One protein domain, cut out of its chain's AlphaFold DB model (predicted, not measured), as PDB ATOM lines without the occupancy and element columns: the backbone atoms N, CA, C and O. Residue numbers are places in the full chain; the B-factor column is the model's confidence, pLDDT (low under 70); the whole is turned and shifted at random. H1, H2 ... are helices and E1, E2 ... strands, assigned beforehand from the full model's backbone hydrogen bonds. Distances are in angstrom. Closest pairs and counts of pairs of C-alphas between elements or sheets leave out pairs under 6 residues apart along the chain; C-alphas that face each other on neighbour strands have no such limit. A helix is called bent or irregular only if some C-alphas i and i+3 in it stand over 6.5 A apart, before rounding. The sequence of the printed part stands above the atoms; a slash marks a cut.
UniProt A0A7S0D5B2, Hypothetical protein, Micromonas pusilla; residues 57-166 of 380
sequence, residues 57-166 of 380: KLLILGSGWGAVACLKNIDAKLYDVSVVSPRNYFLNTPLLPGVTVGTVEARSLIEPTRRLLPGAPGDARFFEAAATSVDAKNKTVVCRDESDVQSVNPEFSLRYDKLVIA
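What this domain is: This is residues 57 to 166 of the 380 residues of the protein "Hypothetical protein" of Micromonas pusilla (UniProt A0A7S0D5B2). Two sheets lie face to face as a sandwich, the four parallel strands E5, E2, E1 and E9 on one side and the three-strand antiparallel sheet E6, E7 and E8 on the other, with H1 covering the face of the larger sheet turned away from the smaller one. From this body the short strand pair E3 and E4 leads out to H2, whose centre is the farthest of the elements from the mean of the C-alphas, at 21.8 A. The printed part has 110 residues with two named helices and nine named strands, in the order E1, H1, E2, E3, H2, E4, E5, E6, E7, E8, E9, and its class is mixed, helices and strands. The whole is compact, with a radius of gyration of the C-alphas of 15.0 A, and spans 48 by 34 by 25 A.

Where its parts are: Find C-alpha 57 at (166.049, 389.502, 270.913), where E1 begins; it holds residues 57 to 61 and is 13.0 A long. Next come H1, residues 65 to 73, 12.4 A, and E2, residues 79 to 85, the longest strand at 18.7 A. E3 is residues 89 to 91, and H2, residues 93 to 101, starts at C-alpha 93 at (190.090, 383.971, 286.018) and is 15.1 A long. H2 is irregular: C-alphas 94 and 97 are 7.4 A apart. Read on through E4, residues 110 to 112, E5, residues 124 to 128, 13.6 A, and E6, residues 130 to 135, 14.9 A. Then look for E7, residues 140 to 144, 13.4 A, E8, residues 155 to 159, 13.9 A, and E9, residues 162 to 165, which ends at C-alpha 165 at (176.951, 380.728, 273.435).

How they stand to each other: Begin with the larger sheet, E5, E2, E1, E9, where E5 and E9 are the edge strands. E1 is parallel to E9 at 7 degrees, with N 61 and O 164 2.8 A apart, and to E2 at 21 degrees, with N 60 and O 82 2.8 A apart. E5 is parallel to E2 at 14 degrees, with N 127 and O 83 2.8 A apart. H1 is on this sheet at a height over the sheet of 9.4 A and lies over E1, along the strands at 9 degrees on the local plane; the closest C-alphas of the two are Ile 60 and Ala 67, 6.6 A. E1, H1 and E2 form a strand-helix-strand unit, two parallel neighbour strands with a helix between, and its crossover is right-handed. The sheets of the sandwich, two sheets face to face, have best planes 15 degrees apart and strands at 41 degrees; the closest C-alphas of E2 and E6 are Ser 85 and Ala 130, 5.6 A. E6, E7 and E8 are a meander, each strand the antiparallel neighbour of the one before: in the hairpin E6 and E7, N 130 and O 144 are 2.8 A apart, and in the hairpin E7 and E8, N 143 and O 156 are 2.8 A apart. E3 and E4 are antiparallel at 158 degrees, with N 90 and O 111 2.8 A apart. The closest C-alphas of H1 and E3 are Val 68 and Phe 90, 7.3 A, while H2 is apart from H1. In H1, 4 of 5 O i to N i+4 pairs are within hydrogen-bond range; in H2 it is 0 of 5, beside 4 of 6 O i to N i+3 pairs.

The domain as a whole: The two C-alphas farthest apart are those of Thr 103 and Lys 137, 48.1 A. The printed part has no cut. The link E4 to E5, 11 residues, is long. The mean pLDDT of the printed part is 95.4, and no printed residue is under 70.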
ATOM      1  N   LYS A  57     165.765 390.169 269.633       95.62
ATOM      2  CA  LYS A  57     166.049 389.502 270.913       95.62
ATOM      3  C   LYS A  57     167.415 388.833 270.873       95.62
ATOM      4  O   LYS A  57     167.602 387.821 270.186       95.62
ATOM      5  N   LEU A  58     168.355 389.358 271.652       97.50
ATOM      6  CA  LEU A  58     169.680 388.780 271.835       97.50
ATOM      7  C   LEU A  58     169.728 387.997 273.148       97.50
ATOM      8  O   LEU A  58     169.682 388.575 274.232       97.50
ATOM      9  N   LEU A  59     169.880 386.678 273.049       98.44
ATOM     10  CA  LEU A  59     170.095 385.809 274.203       98.44
ATOM     11  C   LEU A  59     171.578 385.439 274.319       98.44
ATOM     12  O   LEU A  59     172.166 384.902 273.383       98.44
ATOM     13  N   ILE A  60     172.179 385.696 275.477       98.69
ATOM     14  CA  ILE A  60     173.574 385.375 275.789       98.69
ATOM     15  C   ILE A  60     173.594 384.294 276.871       98.69
ATOM     16  O   ILE A  60     173.026 384.470 277.946       98.69
ATOM     17  N   LEU A  61     174.259 383.173 276.597       98.69
ATOM     18  CA  LEU A  61     174.452 382.085 277.555       98.69
ATOM     19  C   LEU A  61     175.846 382.178 278.176       98.69
ATOM     20  O   LEU A  61     176.846 382.103 277.463       98.69
ATOM     21  N   GLY A  62     175.907 382.284 279.499       98.31
ATOM     22  CA  GLY A  62     177.128 382.413 280.286       98.31
ATOM     23  C   GLY A  62     177.387 383.833 280.792       98.31
ATOM     24  O   GLY A  62     176.821 384.814 280.319       98.31
ATOM     25  N   SER A  63     178.277 383.930 281.779       98.06
ATOM     26  CA  SER A  63     178.728 385.181 282.415       98.06
ATOM     27  C   SER A  63     180.263 385.263 282.488       98.06
ATOM     28  O   SER A  63     180.837 385.870 283.385       98.06
ATOM     29  N   GLY A  64     180.959 384.585 281.569       97.62
ATOM     30  CA  GLY A  64     182.423 384.597 281.475       97.62
ATOM     31  C   GLY A  64     182.968 385.684 280.544       97.62
ATOM     32  O   GLY A  64     182.232 386.549 280.072       97.62
ATOM     33  N   TRP A  65     184.262 385.596 280.223       98.00
ATOM     34  CA  TRP A  65     184.965 386.530 279.332       98.00
ATOM     35  C   TRP A  65     184.231 386.809 278.016       98.00
ATOM     36  O   TRP A  65     184.052 387.970 277.661       98.00
ATOM     37  N   GLY A  66     183.757 385.770 277.321       97.94
ATOM     38  CA  GLY A  66     183.042 385.935 276.049       97.94
ATOM     39  C   GLY A  66     181.708 386.675 276.198       97.94
ATOM     40  O   GLY A  66     181.397 387.553 275.396       97.94
ATOM     41  N   ALA A  67     180.948 386.376 277.255       98.00
ATOM     42  CA  ALA A  67     179.678 387.044 277.529       98.00
ATOM     43  C   ALA A  67     179.895 388.520 277.884       98.00
ATOM     44  O   ALA A  67     179.246 389.390 277.315       98.00
ATOM     45  N   VAL A  68     180.854 388.818 278.767       97.06
ATOM     46  CA  VAL A  68     181.166 390.197 279.169       97.06
ATOM     47  C   VAL A  68     181.748 391.010 278.017       97.06
ATOM     48  O   VAL A  68     181.397 392.176 277.865       97.06
ATOM     49  N   ALA A  69     182.592 390.412 277.172       97.44
ATOM     50  CA  ALA A  69     183.083 391.075 275.968       97.44
ATOM     51  C   ALA A  69     181.931 391.448 275.021       97.44
ATOM     52  O   ALA A  69     181.926 392.552 274.481       97.44
ATOM     53  N   CYS A  70     180.932 390.574 274.866       97.12
ATOM     54  CA  CYS A  70     179.724 390.882 274.104       97.12
ATOM     55  C   CYS A  70     178.917 392.014 274.763       97.12
ATOM     56  O   CYS A  70     178.644 393.018 274.113       97.12
ATOM     57  N   LEU A  71     178.624 391.908 276.064       96.25
ATOM     58  CA  LEU A  71     177.847 392.903 276.815       96.25
ATOM     59  C   LEU A  71     178.470 394.305 276.794       96.25
ATOM     60  O   LEU A  71     177.746 395.290 276.723       96.25
ATOM     61  N   LYS A  72     179.803 394.410 276.821       93.94
ATOM     62  CA  LYS A  72     180.508 395.701 276.789       93.94
ATOM     63  C   LYS A  72     180.474 396.403 275.429       93.94
ATOM     64  O   LYS A  72     180.690 397.607 275.386       93.94
ATOM     65  N   ASN A  73     180.260 395.664 274.341       94.44
ATOM     66  CA  ASN A  73     180.362 396.186 272.974       94.44
ATOM     67  C   ASN A  73     179.032 396.149 272.206       94.44
ATOM     68  O   ASN A  73     178.983 396.572 271.054       94.44
ATOM     69  N   ILE A  74     177.964 395.619 272.809       94.38
ATOM     70  CA  ILE A  74     176.653 395.534 272.168       94.38
ATOM     71  C   ILE A  74     175.938 396.889 272.193       94.38
ATOM     72  O   ILE A  74     175.923 397.580 273.210       94.38
ATOM     73  N   ASP A  75     175.293 397.251 271.083       91.06
ATOM     74  CA  ASP A  75     174.396 398.405 271.047       91.06
ATOM     75  C   ASP A  75     173.003 398.009 271.565       91.06
ATOM     76  O   ASP A  75     172.202 397.388 270.861       91.06
ATOM     77  N   ALA A  76     172.701 398.386 272.808       87.94
ATOM     78  CA  ALA A  76     171.404 398.135 273.445       87.94
ATOM     79  C   ALA A  76     170.220 398.876 272.791       87.94
ATOM     80  O   ALA A  76     169.061 398.598 273.111       87.94
ATOM     81  N   LYS A  77     170.475 399.806 271.859       89.56
ATOM     82  CA  LYS A  77     169.414 400.423 271.049       89.56
ATOM     83  C   LYS A  77     168.911 399.489 269.952       89.56
ATOM     84  O   LYS A  77     167.778 399.651 269.511       89.56
ATOM     85  N   LEU A  78     169.727 398.523 269.528       90.81
ATOM     86  CA  LEU A  78     169.393 397.575 268.460       90.81
ATOM     87  C   LEU A  78     168.805 396.261 268.993       90.81
ATOM     88  O   LEU A  78     168.035 395.611 268.289       90.81
ATOM     89  N   TYR A  79     169.143 395.884 270.232       94.31
ATOM     90  CA  TYR A  79     168.823 394.570 270.794       94.31
ATOM     91  C   TYR A  79     168.086 394.642 272.139       94.31
ATOM     92  O   TYR A  79     168.425 395.458 272.995       94.31
ATOM     93  N   ASP A  80     167.123 393.739 272.344       94.31
ATOM     94  CA  ASP A  80     166.598 393.369 273.667       94.31
ATOM     95  C   ASP A  80     167.490 392.258 274.239       94.31
ATOM     96  O   ASP A  80     167.474 391.118 273.761       94.31
ATOM     97  N   VAL A  81     168.341 392.609 275.208       96.81
ATOM     98  CA  VAL A  81     169.418 391.737 275.694       96.81
ATOM     99  C   VAL A  81     168.967 390.953 276.922       96.81
ATOM    100  O   VAL A  81     168.616 391.514 277.960       96.81
ATOM    101  N   SER A  82     169.060 389.629 276.836       97.81
ATOM    102  CA  SER A  82     168.869 388.713 277.960       97.81
ATOM    103  C   SER A  82     170.111 387.855 278.174       97.81
ATOM    104  O   SER A  82     170.659 387.293 277.229       97.81
ATOM    105  N   VAL A  83     170.544 387.716 279.423       98.50
ATOM    106  CA  VAL A  83     171.694 386.897 279.822       98.50
ATOM    107  C   VAL A  83     171.219 385.777 280.740       98.50
ATOM    108  O   VAL A  83     170.508 386.036 281.709       98.50
ATOM    109  N   VAL A  84     171.631 384.542 280.459       98.56
ATOM    110  CA  VAL A  84     171.343 383.359 281.282       98.56
ATOM    111  C   VAL A  84     172.659 382.743 281.732       98.56
ATOM    112  O   VAL A  84     173.483 382.363 280.902       98.56
ATOM    113  N   SER A  85     172.872 382.636 283.039       98.31
ATOM    114  CA  SER A  85     174.029 381.938 283.605       98.31
ATOM    115  C   SER A  85     173.693 381.425 285.000       98.31
ATOM    116  O   SER A  85     173.081 382.176 285.757       98.31
ATOM    117  N   PRO A  86     174.132 380.216 285.397       96.31
ATOM    118  CA  PRO A  86     173.965 379.751 286.774       96.31
ATOM    119  C   PRO A  86     174.859 380.527 287.756       96.31
ATOM    120  O   PRO A  86     174.725 380.377 288.961       96.31
ATOM    121  N   ARG A  87     175.783 381.357 287.246       95.62
ATOM    122  CA  ARG A  87     176.690 382.193 288.036       95.62
ATOM    123  C   ARG A  87     176.367 383.669 287.826       95.62
ATOM    124  O   ARG A  87     176.532 384.195 286.718       95.62
ATOM    125  N   ASN A  88     175.962 384.360 288.889       96.25
ATOM    126  CA  ASN A  88     175.509 385.756 288.840       96.25
ATOM    127  C   ASN A  88     176.613 386.828 288.847       96.25
ATOM    128  O   ASN A  88     176.312 388.021 288.947       96.25
ATOM    129  N   TYR A  89     177.867 386.429 288.658       97.81
ATOM    130  CA  TYR A  89     179.009 387.324 288.517       97.81
ATOM    131  C   TYR A  89     179.940 386.901 287.373       97.81
ATOM    132  O   TYR A  89     180.055 385.721 287.013       97.81
ATOM    133  N   PHE A  90     180.634 387.894 286.823       98.25
ATOM    134  CA  PHE A  90     181.852 387.712 286.048       98.25
ATOM    135  C   PHE A  90     183.012 387.362 286.977       98.25
ATOM    136  O   PHE A  90     183.100 387.919 288.064       98.25
ATOM    137  N   LEU A  91     183.903 386.477 286.528       97.69
ATOM    138  CA  LEU A  91     185.110 386.079 287.249       97.69
ATOM    139  C   LEU A  91     186.353 386.401 286.416       97.69
ATOM    140  O   LEU A  91     186.521 385.864 285.317       97.69
ATOM    141  N   ASN A  92     187.250 387.216 286.969       97.12
ATOM    142  CA  ASN A  92     188.574 387.488 286.422       97.12
ATOM    143  C   ASN A  92     189.514 386.294 286.679       97.12
ATOM    144  O   ASN A  92     190.307 386.284 287.618       97.12
ATOM    145  N   THR A  93     189.397 385.261 285.843       95.88
ATOM    146  CA  THR A  93     190.090 383.971 286.018       95.88
ATOM    147  C   THR A  93     191.628 384.021 286.129       95.88
ATOM    148  O   THR A  93     192.149 383.168 286.841       95.88
ATOM    149  N   PRO A  94     192.378 384.948 285.488       96.25
ATOM    150  CA  PRO A  94     193.837 385.036 285.633       96.25
ATOM    151  C   PRO A  94     194.335 385.277 287.062       96.25
ATOM    152  O   PRO A  94     195.419 384.836 287.398       96.25
ATOM    153  N   LEU A  95     193.557 385.947 287.916       96.31
ATOM    154  CA  LEU A  95     193.965 386.222 289.301       96.31
ATOM    155  C   LEU A  95     193.532 385.121 290.282       96.31
ATOM    156  O   LEU A  95     193.813 385.211 291.475       96.31
ATOM    157  N   LEU A  96     192.820 384.095 289.803       95.88
ATOM    158  CA  LEU A  96     192.250 383.049 290.649       95.88
ATOM    159  C   LEU A  96     193.301 382.275 291.474       95.88
ATOM    160  O   LEU A  96     192.986 381.963 292.624       95.88
ATOM    161  N   PRO A  97     194.530 382.006 290.975       96.69
ATOM    162  CA  PRO A  97     195.593 381.428 291.797       96.69
ATOM    163  C   PRO A  97     195.895 382.237 293.065       96.69
ATOM    164  O   PRO A  97     195.958 381.659 294.138       96.69
ATOM    165  N   GLY A  98     195.949 383.569 293.008       96.38
ATOM    166  CA  GLY A  98     196.223 384.378 294.204       96.38
ATOM    167  C   GLY A  98     195.129 384.311 295.282       96.38
ATOM    168  O   GLY A  98     195.377 384.608 296.451       96.38
ATOM    169  N   VAL A  99     193.911 383.870 294.940       97.56
ATOM    170  CA  VAL A  99     192.827 383.667 295.922       97.56
ATOM    171  C   VAL A  99     193.067 382.427 296.786       97.56
ATOM    172  O   VAL A  99     192.617 382.391 297.934       97.56
ATOM    173  N   THR A 100     193.782 381.418 296.274       95.75
ATOM    174  CA  THR A 100     193.980 380.141 296.981       95.75
ATOM    175  C   THR A 100     194.809 380.286 298.251       95.75
ATOM    176  O   THR A 100     194.667 379.483 299.166       95.75
ATOM    177  N   VAL A 101     195.670 381.302 298.301       94.94
ATOM    178  CA  VAL A 101     196.562 381.595 299.434       94.94
ATOM    179  C   VAL A 101     196.249 382.940 300.093       94.94
ATOM    180  O   VAL A 101     196.663 383.188 301.217       94.94
ATOM    181  N   GLY A 102     195.422 383.778 299.459       94.81
ATOM    182  CA  GLY A 102     194.963 385.045 300.027       94.81
ATOM    183  C   GLY A 102     195.775 386.274 299.618       94.81
ATOM    184  O   GLY A 102     195.507 387.345 300.157       94.81
ATOM    185  N   THR A 103     196.679 386.155 298.640       96.38
ATOM    186  CA  THR A 103     197.367 387.277 297.971       96.38
ATOM    187  C   THR A 103     196.368 388.314 297.459       96.38
ATOM    188  O   THR A 103     196.573 389.524 297.569       96.38
ATOM    189  N   VAL A 104     195.233 387.838 296.941       96.75
ATOM    190  CA  VAL A 104     194.078 388.659 296.565       96.75
ATOM    191  C   VAL A 104     192.794 388.054 297.122       96.75
ATOM    192  O   VAL A 104     192.650 386.841 297.262       96.75
ATOM    193  N   GLU A 105     191.830 388.907 297.454       96.62
ATOM    194  CA  GLU A 105     190.537 388.473 297.983       96.62
ATOM    195  C   GLU A 105     189.534 388.261 296.832       96.62
ATOM    196  O   GLU A 105     189.538 389.002 295.848       96.62
ATOM    197  N   ALA A 106     188.688 387.229 296.931       95.62
ATOM    198  CA  ALA A 106     187.794 386.800 295.852       95.62
ATOM    199  C   ALA A 106     186.864 387.905 295.311       95.62
ATOM    200  O   ALA A 106     186.613 387.968 294.107       95.62
ATOM    201  N   ARG A 107     186.383 388.808 296.172       96.19
ATOM    202  CA  ARG A 107     185.554 389.974 295.829       96.19
ATOM    203  C   ARG A 107     186.262 390.931 294.879       96.19
ATOM    204  O   ARG A 107     185.593 391.621 294.122       96.19
ATOM    205  N   SER A 108     187.595 390.966 294.896       97.00
ATOM    206  CA  SER A 108     188.398 391.787 293.985       97.00
ATOM    207  C   SER A 108     188.450 391.213 292.564       97.00
ATOM    208  O   SER A 108     188.866 391.909 291.641       97.00
ATOM    209  N   LEU A 109     188.046 389.952 292.371       96.69
ATOM    210  CA  LEU A 109     188.069 389.262 291.079       96.69
ATOM    211  C   LEU A 109     186.689 389.166 290.431       96.69
ATOM    212  O   LEU A 109     186.604 388.761 289.267       96.69
ATOM    213  N   ILE A 110     185.622 389.485 291.167       97.25
ATOM    214  CA  ILE A 110     184.251 389.306 290.698       97.25
ATOM    215  C   ILE A 110     183.553 390.636 290.449       97.25
ATOM    216  O   ILE A 110     183.719 391.595 291.194       97.25
ATOM    217  N   GLU A 111     182.709 390.664 289.423       97.50
ATOM    218  CA  GLU A 111     181.800 391.781 289.169       97.50
ATOM    219  C   GLU A 111     180.386 391.229 288.944       97.50
ATOM    220  O   GLU A 111     180.207 390.388 288.055       97.50
ATOM    221  N   PRO A 112     179.369 391.654 289.716       97.44
ATOM    222  CA  PRO A 112     177.997 391.197 289.524       97.44
ATOM    223  C   PRO A 112     177.518 391.391 288.081       97.44
ATOM    224  O   PRO A 112     177.524 392.506 287.561       97.44
ATOM    225  N   THR A 113     177.013 390.330 287.443       96.81
ATOM    226  CA  THR A 113     176.570 390.359 286.035       96.81
ATOM    227  C   THR A 113     175.510 391.436 285.802       96.81
ATOM    228  O   THR A 113     175.504 392.085 284.763       96.81
ATOM    229  N   ARG A 114     174.651 391.694 286.799       95.75
ATOM    230  CA  ARG A 114     173.616 392.741 286.740       95.75
ATOM    231  C   ARG A 114     174.175 394.156 286.566       95.75
ATOM    232  O   ARG A 114     173.483 394.990 285.999       95.75
ATOM    233  N   ARG A 115     175.402 394.430 287.023       94.94
ATOM    234  CA  ARG A 115     176.084 395.722 286.813       94.94
ATOM    235  C   ARG A 115     176.724 395.841 285.431       94.94
ATOM    236  O   ARG A 115     177.043 396.943 285.006       94.94
ATOM    237  N   LEU A 116     176.914 394.712 284.752       95.25
ATOM    238  CA  LEU A 116     177.506 394.627 283.418       95.25
ATOM    239  C   LEU A 116     176.454 394.621 282.302       95.25
ATOM    240  O   LEU A 116     176.816 394.554 281.129       95.25
ATOM    241  N   LEU A 117     175.165 394.645 282.653       95.94
ATOM    242  CA  LEU A 117     174.083 394.731 281.683       95.94
ATOM    243  C   LEU A 117     174.108 396.097 280.974       95.94
ATOM    244  O   LEU A 117     174.331 397.113 281.636       95.94
ATOM    245  N   PRO A 118     173.887 396.143 279.651       92.81
ATOM    246  CA  PRO A 118     173.911 397.390 278.905       92.81
ATOM    247  C   PRO A 118     172.600 398.174 279.089       92.81
ATOM    248  O   PRO A 118     171.556 397.597 279.392       92.81
ATOM    249  N   GLY A 119     172.648 399.483 278.838       88.69
ATOM    250  CA  GLY A 119     171.476 400.363 278.915       88.69
ATOM    251  C   GLY A 119     171.137 400.840 280.331       88.69
ATOM    252  O   GLY A 119     171.940 400.735 281.260       88.69
ATOM    253  N   ALA A 120     169.953 401.433 280.481       83.38
ATOM    254  CA  ALA A 120     169.413 401.858 281.765       83.38
ATOM    255  C   ALA A 120     168.867 400.654 282.563       83.38
ATOM    256  O   ALA A 120     168.567 399.602 281.990       83.38
ATOM    257  N   PRO A 121     168.696 400.778 283.894       81.12
ATOM    258  CA  PRO A 121     168.080 399.728 284.700       81.12
ATOM    259  C   PRO A 121     166.725 399.283 284.128       81.12
ATOM    260  O   PRO A 121     165.788 400.073 284.049       81.12
ATOM    261  N   GLY A 122     166.628 398.007 283.747       78.69
ATOM    262  CA  GLY A 122     165.426 397.411 283.149       78.69
ATOM    263  C   GLY A 122     165.491 397.192 281.632       78.69
ATOM    264  O   GLY A 122     164.690 396.403 281.131       78.69
ATOM    265  N   ASP A 123     166.451 397.799 280.924       85.06
ATOM    266  CA  ASP A 123     166.614 397.639 279.467       85.06
ATOM    267  C   ASP A 123     167.119 396.251 279.063       85.06
ATOM    268  O   ASP A 123     166.809 395.763 277.979       85.06
ATOM    269  N   ALA A 124     167.894 395.614 279.938       94.25
ATOM    270  CA  ALA A 124     168.424 394.275 279.752       94.25
ATOM    271  C   ALA A 124     168.114 393.402 280.972       94.25
ATOM    272  O   ALA A 124     167.932 393.885 282.095       94.25
ATOM    273  N   ARG A 125     168.051 392.087 280.753       95.94
ATOM    274  CA  ARG A 125     167.632 391.112 281.769       95.94
ATOM    275  C   ARG A 125     168.734 390.107 282.060       95.94
ATOM    276  O   ARG A 125     169.420 389.634 281.161       95.94
ATOM    277  N   PHE A 126     168.859 389.736 283.330       97.81
ATOM    278  CA  PHE A 126     169.708 388.634 283.775       97.81
ATOM    279  C   PHE A 126     168.868 387.594 284.516       97.81
ATOM    280  O   PHE A 126     168.137 387.941 285.452       97.81
ATOM    281  N   PHE A 127     169.030 386.336 284.112       97.31
ATOM    282  CA  PHE A 127     168.423 385.156 284.710       97.31
ATOM    283  C   PHE A 127     169.521 384.270 285.306       97.31
ATOM    284  O   PHE A 127     170.400 383.787 284.586       97.31
ATOM    285  N   GLU A 128     169.458 384.057 286.619       97.31
ATOM    286  CA  GLU A 128     170.335 383.123 287.323       97.31
ATOM    287  C   GLU A 128     169.804 381.699 287.123       97.31
ATOM    288  O   GLU A 128     168.928 381.242 287.846       97.31
ATOM    289  N   ALA A 129     170.238 381.052 286.041       97.31
ATOM    290  CA  ALA A 129     169.761 379.739 285.612       97.31
ATOM    291  C   ALA A 129     170.767 379.077 284.660       97.31
ATOM    292  O   ALA A 129     171.500 379.753 283.936       97.31
ATOM    293  N   ALA A 130     170.770 377.747 284.607       97.44
ATOM    294  CA  ALA A 130     171.526 376.976 283.631       97.44
ATOM    295  C   ALA A 130     170.709 376.753 282.350       97.44
ATOM    296  O   ALA A 130     169.538 376.377 282.399       97.44
ATOM    297  N   ALA A 131     171.329 376.936 281.183       97.94
ATOM    298  CA  ALA A 131     170.735 376.542 279.907       97.94
ATOM    299  C   ALA A 131     170.896 375.026 279.700       97.94
ATOM    300  O   ALA A 131     172.015 374.522 279.599       97.94
ATOM    301  N   THR A 132     169.784 374.296 279.619       97.56
ATOM    302  CA  THR A 132     169.762 372.822 279.574       97.56
ATOM    303  C   THR A 132     169.517 372.260 278.177       97.56
ATOM    304  O   THR A 132     169.878 371.115 277.909       97.56
ATOM    305  N   SER A 133     168.919 373.045 277.275       97.56
ATOM    306  CA  SER A 133     168.684 372.655 275.882       97.56
ATOM    307  C   SER A 133     168.589 373.875 274.969       97.56
ATOM    308  O   SER A 133     168.042 374.903 275.361       97.56
ATOM    309  N   VAL A 134     169.080 373.744 273.734       98.25
ATOM    310  CA  VAL A 134     168.961 374.757 272.677       98.25
ATOM    311  C   VAL A 134     168.245 374.133 271.485       98.25
ATOM    312  O   VAL A 134     168.732 373.165 270.901       98.25
ATOM    313  N   ASP A 135     167.114 374.711 271.095       97.56
ATOM    314  CA  ASP A 135     166.405 374.387 269.863       97.56
ATOM    315  C   ASP A 135     166.699 375.463 268.812       97.56
ATOM    316  O   ASP A 135     166.138 376.561 268.825       97.56
ATOM    317  N   ALA A 136     167.612 375.149 267.893       96.94
ATOM    318  CA  ALA A 136     167.995 376.050 266.808       96.94
ATOM    319  C   ALA A 136     166.892 376.230 265.752       96.94
ATOM    320  O   ALA A 136     166.853 377.259 265.080       96.94
ATOM    321  N   LYS A 137     165.991 375.250 265.599       97.38
ATOM    322  CA  LYS A 137     164.922 375.292 264.595       97.38
ATOM    323  C   LYS A 137     163.802 376.226 265.042       97.38
ATOM    324  O   LYS A 137     163.353 377.058 264.262       97.38
ATOM    325  N   ASN A 138     163.373 376.086 266.293       97.12
ATOM    326  CA  ASN A 138     162.311 376.906 266.879       97.12
ATOM    327  C   ASN A 138     162.844 378.184 267.547       97.12
ATOM    328  O   ASN A 138     162.055 378.985 268.048       97.12
ATOM    329  N   LYS A 139     164.171 378.373 267.544       97.88
ATOM    330  CA  LYS A 139     164.899 379.473 268.182       97.88
ATOM    331  C   LYS A 139     164.527 379.672 269.655       97.88
ATOM    332  O   LYS A 139     164.173 380.770 270.094       97.88
ATOM    333  N   THR A 140     164.593 378.587 270.424       98.31
ATOM    334  CA  THR A 140     164.310 378.600 271.865       98.31
ATOM    335  C   THR A 140     165.437 377.981 272.683       98.31
ATOM    336  O   THR A 140     166.190 377.135 272.202       98.31
ATOM    337  N   VAL A 141     165.570 378.421 273.933       98.38
ATOM    338  CA  VAL A 141     166.469 377.830 274.931       98.38
ATOM    339  C   VAL A 141     165.654 377.471 276.163       98.38
ATOM    340  O   VAL A 141     164.928 378.313 276.692       98.38
ATOM    341  N   VAL A 142     165.790 376.228 276.620       98.38
ATOM    342  CA  VAL A 142     165.240 375.773 277.900       98.38
ATOM    343  C   VAL A 142     166.262 376.074 278.986       98.38
ATOM    344  O   VAL A 142     167.439 375.731 278.852       98.38
ATOM    345  N   CYS A 143     165.809 376.735 280.042       97.94
ATOM    346  CA  CYS A 143     166.619 377.160 281.170       97.94
ATOM    347  C   CYS A 143     166.033 376.595 282.461       97.94
ATOM    348  O   CYS A 143     164.818 376.435 282.578       97.94
ATOM    349  N   ARG A 144     166.897 376.313 283.433       97.00
ATOM    350  CA  ARG A 144     166.516 375.772 284.732       97.00
ATOM    351  C   ARG A 144     167.266 376.484 285.846       97.00
ATOM    352  O   ARG A 144     168.485 376.609 285.776       97.00
ATOM    353  N   ASP A 145     166.541 376.926 286.860       95.44
ATOM    354  CA  ASP A 145     167.125 377.353 288.129       95.44
ATOM    355  C   ASP A 145     167.729 376.132 288.848       95.44
ATOM    356  O   ASP A 145     167.050 375.126 289.067       95.44
ATOM    357  N   GLU A 146     169.027 376.203 289.146       92.50
ATOM    358  CA  GLU A 146     169.787 375.158 289.843       92.50
ATOM    359  C   GLU A 146     170.153 375.565 291.279       92.50
ATOM    360  O   GLU A 146     170.883 374.835 291.949       92.50
ATOM    361  N   SER A 147     169.659 376.710 291.759       89.88
ATOM    362  CA  SER A 147     169.891 377.171 293.127       89.88
ATOM    363  C   SER A 147     169.143 376.312 294.154       89.88
ATOM    364  O   SER A 147     168.233 375.550 293.818       89.88
ATOM    365  N   ASP A 148     169.510 376.439 295.429       89.69
ATOM    366  CA  ASP A 148     168.811 375.751 296.523       89.69
ATOM    367  C   ASP A 148     167.421 376.354 296.808       89.69
ATOM    368  O   ASP A 148     166.553 375.684 297.372       89.69
ATOM    369  N   VAL A 149     167.187 377.612 296.416       90.56
ATOM    370  CA  VAL A 149     165.927 378.336 296.640       90.56
ATOM    371  C   VAL A 149     165.137 378.378 295.337       90.56
ATOM    372  O   VAL A 149     165.251 379.317 294.559       90.56
ATOM    373  N   GLN A 150     164.310 377.358 295.110       82.38
ATOM    374  CA  GLN A 150     163.585 377.195 293.847       82.38
ATOM    375  C   GLN A 150     162.119 377.612 293.953       82.38
ATOM    376  O   GLN A 150     161.455 377.411 294.973       82.38
ATOM    377  N   SER A 151     161.589 378.152 292.856       88.25
ATOM    378  CA  SER A 151     160.146 378.352 292.703       88.25
ATOM    379  C   SER A 151     159.413 377.025 292.447       88.25
ATOM    380  O   SER A 151     160.030 375.997 292.173       88.25
ATOM    381  N   VAL A 152     158.073 377.053 292.470       90.69
ATOM    382  CA  VAL A 152     157.229 375.883 292.147       90.69
ATOM    383  C   VAL A 152     157.533 375.323 290.750       90.69
ATOM    384  O   VAL A 152     157.417 374.118 290.533       90.69
ATOM    385  N   ASN A 153     157.943 376.179 289.809       90.00
ATOM    386  CA  ASN A 153     158.381 375.763 288.482       90.00
ATOM    387  C   ASN A 153     159.783 376.327 288.175       90.00
ATOM    388  O   ASN A 153     159.895 377.474 287.737       90.00
ATOM    389  N   PRO A 154     160.856 375.542 288.375       92.31
ATOM    390  CA  PRO A 154     162.226 376.004 288.158       92.31
ATOM    391  C   PRO A 154     162.623 376.050 286.674       92.31
ATOM    392  O   PRO A 154     163.721 376.502 286.363       92.31
ATOM    393  N   GLU A 155     161.782 375.558 285.757       96.19
ATOM    394  CA  GLU A 155     162.085 375.485 284.327       96.19
ATOM    395  C   GLU A 155     161.262 376.490 283.516       96.19
ATOM    396  O   GLU A 155     160.056 376.657 283.703       96.19
ATOM    397  N   PHE A 156     161.922 377.146 282.565       96.19
ATOM    398  CA  PHE A 156     161.297 378.101 281.658       96.19
ATOM    399  C   PHE A 156     161.984 378.093 280.291       96.19
ATOM    400  O   PHE A 156     163.093 377.589 280.122       96.19
ATOM    401  N   SER A 157     161.304 378.642 279.284       97.31
ATOM    402  CA  SER A 157     161.819 378.736 277.916       97.31
ATOM    403  C   SER A 157     161.927 380.188 277.472       97.31
ATOM    404  O   SER A 157     160.988 380.964 277.639       97.31
ATOM    405  N   LEU A 158     163.051 380.536 276.850       97.44
ATOM    406  CA  LEU A 158     163.286 381.846 276.248       97.44
ATOM    407  C   LEU A 158     163.372 381.713 274.727       97.44
ATOM    408  O   LEU A 158     164.033 380.808 274.218       97.44
ATOM    409  N   ARG A 159     162.709 382.617 273.998       97.50
ATOM    410  CA  ARG A 159     162.888 382.769 272.544       97.50
ATOM    411  C   ARG A 159     164.046 383.720 272.258       97.50
ATOM    412  O   ARG A 159     164.269 384.646 273.034       97.50
ATOM    413  N   TYR A 160     164.724 383.526 271.134       97.50
ATOM    414  CA  TYR A 160     165.785 384.419 270.674       97.50
ATOM    415  C   TYR A 160     165.707 384.663 269.166       97.50
ATOM    416  O   TYR A 160     165.276 383.796 268.411       97.50
ATOM    417  N   ASP A 161     166.189 385.818 268.716       97.44
ATOM    418  CA  ASP A 161     166.476 386.069 267.300       97.44
ATOM    419  C   ASP A 161     167.945 385.779 266.997       97.44
ATOM    420  O   ASP A 161     168.265 385.170 265.968       97.44
ATOM    421  N   LYS A 162     168.817 386.137 267.949       97.69
ATOM    422  CA  LYS A 162     170.257 385.869 267.960       97.69
ATOM    423  C   LYS A 162     170.652 385.192 269.273       97.69
ATOM    424  O   LYS A 162     170.189 385.583 270.343       97.69
ATOM    425  N   LEU A 163     171.534 384.197 269.188       98.44
ATOM    426  CA  LEU A 163     172.046 383.454 270.339       98.44
ATOM    427  C   LEU A 163     173.571 383.545 270.388       98.44
ATOM    428  O   LEU A 163     174.243 383.193 269.419       98.44
ATOM    429  N   VAL A 164     174.113 383.956 271.531       98.50
ATOM    430  CA  VAL A 164     175.548 383.915 271.834       98.50
ATOM    431  C   VAL A 164     175.786 382.827 272.871       98.50
ATOM    432  O   VAL A 164     175.263 382.891 273.980       98.50
ATOM    433  N   ILE A 165     176.593 381.822 272.527       98.44
ATOM    434  CA  ILE A 165     176.951 380.728 273.435       98.44
ATOM    435  C   ILE A 165     178.352 380.996 273.992       98.44
ATOM    436  O   ILE A 165     179.349 380.787 273.309       98.44
ATOM    437  N   ALA A 166     178.425 381.449 275.243       98.25
ATOM    438  CA  ALA A 166     179.655 381.810 275.948       98.25
ATOM    439  C   ALA A 166     179.761 381.115 277.324       98.25
ATOM    440  O   ALA A 166     180.262 381.684 278.295       98.25
TER     441      ALA A 166